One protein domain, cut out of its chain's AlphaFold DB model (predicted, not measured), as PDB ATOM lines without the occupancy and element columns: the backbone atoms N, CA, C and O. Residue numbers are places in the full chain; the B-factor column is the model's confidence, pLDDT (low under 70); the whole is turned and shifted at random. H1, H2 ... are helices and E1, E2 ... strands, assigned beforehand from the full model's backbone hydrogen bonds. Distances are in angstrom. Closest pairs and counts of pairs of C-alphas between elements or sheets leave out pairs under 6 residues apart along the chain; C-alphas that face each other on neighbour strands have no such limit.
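AT A GLANCE: This is residues 82 to 131 of the 197 residues of an uncharacterized protein of Macrococcus brunensis (UniProt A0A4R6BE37). Two helices, H1 and H2, pack on each other at a steep tilt, and a small two-stranded hairpin, E1 and E2, packs on their later parts, near residues 91 to 96 of H1 and 112 to 116 of H2. The link of residues 97 to 105 folds back from the last residue of H1 to the first of H2, and both helices run the same way, toward the hairpin. The printed part has 50 residues, with two named helices followed by two named strands in the order H1, H2, E1, E2; the sheet is E1 - E2, antiparallel, and the class is mixed, helices and strands. The whole is compact, with a radius of gyration of the C-alphas of 9.7 A, and its outline is elongated, spanning 30 by 19 by 13 A.

IN THESE COORDINATES: H1 is residues 84 to 96, 18.4 A from first to last C-alpha, and begins with C-alpha 84 at (-2.855, 18.190, 15.322). H2 is residues 106 to 117, 16.8 A long, and begins with C-alpha 106 at (3.344, 24.956, 21.936). E1 is residues 120 to 123, 9.6 A long. E2 is residues 126 to 129, 10.2 A long, and ends with C-alpha 129 at (4.705, 33.611, 1.572).

HOW THE PARTS SIT: H1 and H2 touch, with 15 pairs of C-alphas within 8 A; the closest are those of Tyr 87 and Glu 107, 4.8 A apart. Their lines stand at a steep tilt of 54 degrees, and they run the same way. In H1 and H2 every O i to N i+4 pair is within hydrogen-bond range. The closest C-alphas of H1 and E2 are those of Leu 94 and His 126, 4.8 A apart, while those of H1 and E1, Leu 94 and Cys 122, are 8.0 A apart. The closest C-alphas of H2 and E1 are those of Ala 116 and Cys 122, 6.4 A apart; those of H2 and E2 are Leu 115 and Cys 127, 7.2 A apart. E1 and E2 form a hairpin of antiparallel strands, with 155 degrees between their directions. The C-alphas of residues 122 and 127 face each other at 4.0 A. N 121 and O 128, 2.8 A apart, and N 123 and O 126, 2.9 A apart, are within hydrogen-bond range.

THE WHOLE: The C-alphas farthest apart are those of Tyr 82 and Glu 131, the first and last printed residues, at 30.6 A. The printed part has no cut. The link from H1 to H2 has 9 residues and is short; the links from H2 to E1 and from E1 to E2 have 2 residues each and are tight. The mean pLDDT of the printed part is 96.2, and no printed residue is under 70.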
ATOM      1  N   TYR A  82       0.666  15.269  20.700       90.50
ATOM      2  CA  TYR A  82       0.594  16.407  19.806       90.50
ATOM      3  C   TYR A  82      -0.836  16.615  19.320       90.50
ATOM      4  O   TYR A  82      -1.390  15.758  18.622       90.50
ATOM      5  N   ASP A  83      -1.413  17.771  19.644       96.81
ATOM      6  CA  ASP A  83      -2.725  18.141  19.133       96.81
ATOM      7  C   ASP A  83      -2.606  18.699  17.707       96.81
ATOM      8  O   ASP A  83      -2.278  19.861  17.453       96.81
ATOM      9  N   THR A  84      -2.887  17.828  16.742       97.00
ATOM     10  CA  THR A  84      -2.855  18.190  15.322       97.00
ATOM     11  C   THR A  84      -3.947  19.200  14.958       97.00
ATOM     12  O   THR A  84      -3.752  19.988  14.030       97.00
ATOM     13  N   ALA A  85      -5.082  19.210  15.663       97.81
ATOM     14  CA  ALA A  85      -6.163  20.152  15.393       97.81
ATOM     15  C   ALA A  85      -5.743  21.573  15.788       97.81
ATOM     16  O   ALA A  85      -5.804  22.474  14.949       97.81
ATOM     17  N   VAL A  86      -5.202  21.746  16.999       97.69
ATOM     18  CA  VAL A  86      -4.697  23.045  17.483       97.69
ATOM     19  C   VAL A  86      -3.578  23.569  16.583       97.69
ATOM     20  O   VAL A  86      -3.557  24.751  16.237       97.69
ATOM     21  N   TYR A  87      -2.674  22.697  16.129       98.12
ATOM     22  CA  TYR A  87      -1.632  23.089  15.179       98.12
ATOM     23  C   TYR A  87      -2.188  23.603  13.850       98.12
ATOM     24  O   TYR A  87      -1.747  24.641  13.351       98.12
ATOM     25  N   ASN A  88      -3.151  22.892  13.260       97.94
ATOM     26  CA  ASN A  88      -3.735  23.285  11.979       97.94
ATOM     27  C   ASN A  88      -4.502  24.608  12.095       97.94
ATOM     28  O   ASN A  88      -4.396  25.462  11.213       97.94
ATOM     29  N   GLU A  89      -5.229  24.803  13.196       97.75
ATOM     30  CA  GLU A  89      -5.907  26.062  13.498       97.75
ATOM     31  C   GLU A  89      -4.904  27.209  13.653       97.75
ATOM     32  O   GLU A  89      -5.053  28.232  12.982       97.75
ATOM     33  N   ALA A  90      -3.837  27.018  14.437       98.06
ATOM     34  CA  ALA A  90      -2.770  28.001  14.602       98.06
ATOM     35  C   ALA A  90      -2.089  28.350  13.266       98.06
ATOM     36  O   ALA A  90      -1.870  29.527  12.973       98.06
ATOM     37  N   ARG A  91      -1.816  27.355  12.410       98.12
ATOM     38  CA  ARG A  91      -1.221  27.564  11.079       98.12
ATOM     39  C   ARG A  91      -2.118  28.411  10.176       98.12
ATOM     40  O   ARG A  91      -1.650  29.387   9.595       98.12
ATOM     41  N   ASN A  92      -3.405  28.080  10.071       98.00
ATOM     42  CA  ASN A  92      -4.356  28.840   9.247       98.00
ATOM     43  C   ASN A  92      -4.508  30.281   9.737       98.00
ATOM     44  O   ASN A  92      -4.581  31.232   8.964       98.00
ATOM     45  N   CYS A  93      -4.524  30.428  11.047       97.69
ATOM     46  CA  CYS A  93      -4.661  31.684  11.744       97.69
ATOM     47  C   CYS A  93      -3.439  32.610  11.563       97.69
ATOM     48  O   CYS A  93      -3.612  33.811  11.347       97.69
ATOM     49  N   LEU A  94      -2.222  32.050  11.536       98.06
ATOM     50  CA  LEU A  94      -0.990  32.753  11.157       98.06
ATOM     51  C   LEU A  94      -1.019  33.241   9.706       98.06
ATOM     52  O   LEU A  94      -0.599  34.360   9.426       98.06
ATOM     53  N   LEU A  95      -1.536  32.435   8.778       97.50
ATOM     54  CA  LEU A  95      -1.676  32.830   7.371       97.50
ATOM     55  C   LEU A  95      -2.749  33.909   7.174       97.50
ATOM     56  O   LEU A  95      -2.603  34.787   6.328       97.50
ATOM     57  N   ALA A  96      -3.818  33.868   7.972       97.44
ATOM     58  CA  ALA A  96      -4.868  34.882   7.966       97.44
ATOM     59  C   ALA A  96      -4.465  36.175   8.699       97.44
ATOM     60  O   ALA A  96      -5.083  37.215   8.483       97.44
ATOM     61  N   GLY A  97      -3.461  36.126   9.583       96.44
ATOM     62  CA  GLY A  97      -3.053  37.261  10.416       96.44
ATOM     63  C   GLY A  97      -4.021  37.604  11.544       96.44
ATOM     64  O   GLY A  97      -4.078  38.755  11.961       96.44
ATOM     65  N   THR A  98      -4.819  36.641  12.008       95.31
ATOM     66  CA  THR A  98      -5.860  36.852  13.037       95.31
ATOM     67  C   THR A  98      -5.535  36.132  14.348       95.31
ATOM     68  O   THR A  98      -6.419  35.820  15.151       95.31
ATOM     69  N   CYS A  99      -4.248  35.861  14.583       92.94
ATOM     70  CA  CYS A  99      -3.814  34.960  15.638       92.94
ATOM     71  C   CYS A  99      -3.710  35.569  17.026       92.94
ATOM     72  O   CYS A  99      -2.711  36.168  17.391       92.94
ATOM     73  N   THR A 100      -4.780  35.351  17.796       94.19
ATOM     74  CA  THR A 100      -4.927  35.763  19.198       94.19
ATOM     75  C   THR A 100      -5.240  34.599  20.139       94.19
ATOM     76  O   THR A 100      -4.921  34.670  21.315       94.19
ATOM     77  N   LYS A 101      -5.852  33.513  19.643       94.94
ATOM     78  CA  LYS A 101      -6.329  32.406  20.494       94.94
ATOM     79  C   LYS A 101      -5.265  31.372  20.855       94.94
ATOM     80  O   LYS A 101      -5.404  30.701  21.869       94.94
ATOM     81  N   TYR A 102      -4.245  31.219  20.015       94.88
ATOM     82  CA  TYR A 102      -3.288  30.112  20.113       94.88
ATOM     83  C   TYR A 102      -1.868  30.574  20.431       94.88
ATOM     84  O   TYR A 102      -0.977  29.746  20.486       94.88
ATOM     85  N   THR A 103      -1.625  31.870  20.637       95.94
ATOM     86  CA  THR A 103      -0.262  32.425  20.751       95.94
ATOM     87  C   THR A 103       0.566  31.807  21.874       95.94
ATOM     88  O   THR A 103       1.788  31.754  21.764       95.94
ATOM     89  N   ASP A 104      -0.103  31.294  22.906       96.12
ATOM     90  CA  ASP A 104       0.527  30.723  24.096       96.12
ATOM     91  C   ASP A 104       0.629  29.189  24.042       96.12
ATOM     92  O   ASP A 104       1.103  28.562  24.991       96.12
ATOM     93  N   THR A 105       0.191  28.553  22.946       96.25
ATOM     94  CA  THR A 105       0.266  27.095  22.800       96.25
ATOM     95  C   THR A 105       1.602  26.660  22.183       96.25
ATOM     96  O   THR A 105       2.175  27.355  21.332       96.25
ATOM     97  N   PRO A 106       2.137  25.487  22.567       96.38
ATOM     98  CA  PRO A 106       3.344  24.956  21.936       96.38
ATOM     99  C   PRO A 106       3.131  24.656  20.442       96.38
ATOM    100  O   PRO A 106       4.058  24.798  19.639       96.38
ATOM    101  N   GLU A 107       1.909  24.304  20.041       97.00
ATOM    102  CA  GLU A 107       1.529  24.062  18.650       97.00
ATOM    103  C   GLU A 107       1.658  25.321  17.790       97.00
ATOM    104  O   GLU A 107       2.097  25.226  16.644       97.00
ATOM    105  N   TYR A 108       1.346  26.499  18.335       97.62
ATOM    106  CA  TYR A 108       1.517  27.765  17.627       97.62
ATOM    107  C   TYR A 108       2.982  28.061  17.321       97.62
ATOM    108  O   TYR A 108       3.323  28.372  16.180       97.62
ATOM    109  N   SER A 109       3.867  27.884  18.306       96.94
ATOM    110  CA  SER A 109       5.313  28.052  18.105       96.94
ATOM    111  C   SER A 109       5.847  27.070  17.059       96.94
ATOM    112  O   SER A 109       6.689  27.413  16.228       96.94
ATOM    113  N   ARG A 110       5.318  25.842  17.047       96.94
ATOM    114  CA  ARG A 110       5.661  24.834  16.041       96.94
ATOM    115  C   ARG A 110       5.154  25.224  14.648       96.94
ATOM    116  O   ARG A 110       5.909  25.105  13.688       96.94
ATOM    117  N   ALA A 111       3.917  25.710  14.527       97.88
ATOM    118  CA  ALA A 111       3.346  26.169  13.258       97.88
ATOM    119  C   ALA A 111       4.120  27.363  12.690       97.88
ATOM    120  O   ALA A 111       4.427  27.380  11.499       97.88
ATOM    121  N   TRP A 112       4.499  28.312  13.548       97.94
ATOM    122  CA  TRP A 112       5.354  29.441  13.192       97.94
ATOM    123  C   TRP A 112       6.699  28.977  12.628       97.94
ATOM    124  O   TRP A 112       7.090  29.400  11.541       97.94
ATOM    125  N   ASN A 113       7.393  28.081  13.337       97.75
ATOM    126  CA  ASN A 113       8.694  27.570  12.904       97.75
ATOM    127  C   ASN A 113       8.598  26.797  11.584       97.75
ATOM    128  O   ASN A 113       9.411  27.026  10.691       97.75
ATOM    129  N   ASN A 114       7.585  25.943  11.420       97.25
ATOM    130  CA  ASN A 114       7.380  25.216  10.166       97.25
ATOM    131  C   ASN A 114       7.106  26.170   8.997       97.25
ATOM    132  O   ASN A 114       7.739  26.049   7.951       97.25
ATOM    133  N   LEU A 115       6.241  27.174   9.174       97.19
ATOM    134  CA  LEU A 115       5.993  28.183   8.140       97.19
ATOM    135  C   LEU A 115       7.268  28.958   7.782       97.19
ATOM    136  O   LEU A 115       7.546  29.154   6.600       97.19
ATOM    137  N   ALA A 116       8.082  29.335   8.770       95.94
ATOM    138  CA  ALA A 116       9.368  29.978   8.515       95.94
ATOM    139  C   ALA A 116      10.299  29.091   7.668       95.94
ATOM    140  O   ALA A 116      10.899  29.567   6.705       95.94
ATOM    141  N   THR A 117      10.361  27.786   7.957       95.56
ATOM    142  CA  THR A 117      11.142  26.830   7.149       95.56
ATOM    143  C   THR A 117      10.553  26.575   5.759       95.56
ATOM    144  O   THR A 117      11.295  26.289   4.825       95.56
ATOM    145  N   GLU A 118       9.239  26.739   5.590       95.31
ATOM    146  CA  GLU A 118       8.542  26.674   4.295       95.31
ATOM    147  C   GLU A 118       8.743  27.948   3.442       95.31
ATOM    148  O   GLU A 118       8.185  28.054   2.348       95.31
ATOM    149  N   GLY A 119       9.525  28.927   3.917       94.81
ATOM    150  CA  GLY A 119       9.801  30.177   3.199       94.81
ATOM    151  C   GLY A 119       8.761  31.278   3.431       94.81
ATOM    152  O   GLY A 119       8.672  32.239   2.657       94.81
ATOM    153  N   TYR A 120       7.953  31.166   4.486       96.94
ATOM    154  CA  TYR A 120       7.104  32.268   4.921       96.94
ATOM    155  C   TYR A 120       7.893  33.223   5.817       96.94
ATOM    156  O   TYR A 120       8.631  32.811   6.708       96.94
ATOM    157  N   LEU A 121       7.689  34.522   5.626       96.62
ATOM    158  CA  LEU A 121       8.155  35.539   6.557       96.62
ATOM    159  C   LEU A 121       7.063  35.777   7.595       96.62
ATOM    160  O   LEU A 121       6.001  36.316   7.275       96.62
ATOM    161  N   CYS A 122       7.328  35.352   8.826       96.69
ATOM    162  CA  CYS A 122       6.413  35.489   9.950       96.69
ATOM    163  C   CYS A 122       6.797  36.692  10.820       96.69
ATOM    164  O   CYS A 122       7.907  36.752  11.348       96.69
ATOM    165  N   GLN A 123       5.886  37.655  10.962       96.06
ATOM    166  CA  GLN A 123       6.031  38.847  11.802       96.06
ATOM    167  C   GLN A 123       4.672  39.219  12.404       96.06
ATOM    168  O   GLN A 123       3.653  39.118  11.728       96.06
ATOM    169  N   ASN A 124       4.647  39.662  13.666       95.44
ATOM    170  CA  ASN A 124       3.435  40.158  14.338       95.44
ATOM    171  C   ASN A 124       2.212  39.225  14.199       95.44
ATOM    172  O   ASN A 124       1.136  39.670  13.810       95.44
ATOM    173  N   HIS A 125       2.370  37.924  14.479       95.75
ATOM    174  CA  HIS A 125       1.279  36.932  14.374       95.75
ATOM    175  C   HIS A 125       0.724  36.727  12.954       95.75
ATOM    176  O   HIS A 125      -0.382  36.209  12.784       95.75
ATOM    177  N   HIS A 126       1.501  37.096  11.933       97.12
ATOM    178  CA  HIS A 126       1.140  36.968  10.529       97.12
ATOM    179  C   HIS A 126       2.305  36.382   9.724       97.12
ATOM    180  O   HIS A 126       3.414  36.910   9.753       97.12
ATOM    181  N   CYS A 127       2.051  35.332   8.948       97.44
ATOM    182  CA  CYS A 127       3.024  34.724   8.043       97.44
ATOM    183  C   CYS A 127       2.638  34.978   6.584       97.44
ATOM    184  O   CYS A 127       1.550  34.601   6.155       97.44
ATOM    185  N   ARG A 128       3.538  35.583   5.802       97.12
ATOM    186  CA  ARG A 128       3.346  35.793   4.358       97.12
ATOM    187  C   ARG A 128       4.310  34.943   3.569       97.12
ATOM    188  O   ARG A 128       5.486  34.874   3.916       97.12
ATOM    189  N   LYS A 129       3.827  34.327   2.491       95.94
ATOM    190  CA  LYS A 129       4.705  33.611   1.572       95.94
ATOM    191  C   LYS A 129       5.637  34.636   0.949       95.94
ATOM    192  O   LYS A 129       5.171  35.553   0.275       95.94
ATOM    193  N   THR A 130       6.934  34.511   1.210       90.50
ATOM    194  CA  THR A 130       7.885  35.292   0.436       90.50
ATOM    195  C   THR A 130       8.012  34.595  -0.898       90.50
ATOM    196  O   THR A 130       8.395  33.430  -0.982       90.50
ATOM    197  N   GLU A 131       7.675  35.306  -1.965       82.25
ATOM    198  CA  GLU A 131       8.268  35.018  -3.259       82.25
ATOM    199  C   GLU A 131       9.717  35.466  -3.146       82.25
ATOM    200  O   GLU A 131      10.122  36.487  -3.695       82.25
TER     201      GLU A 131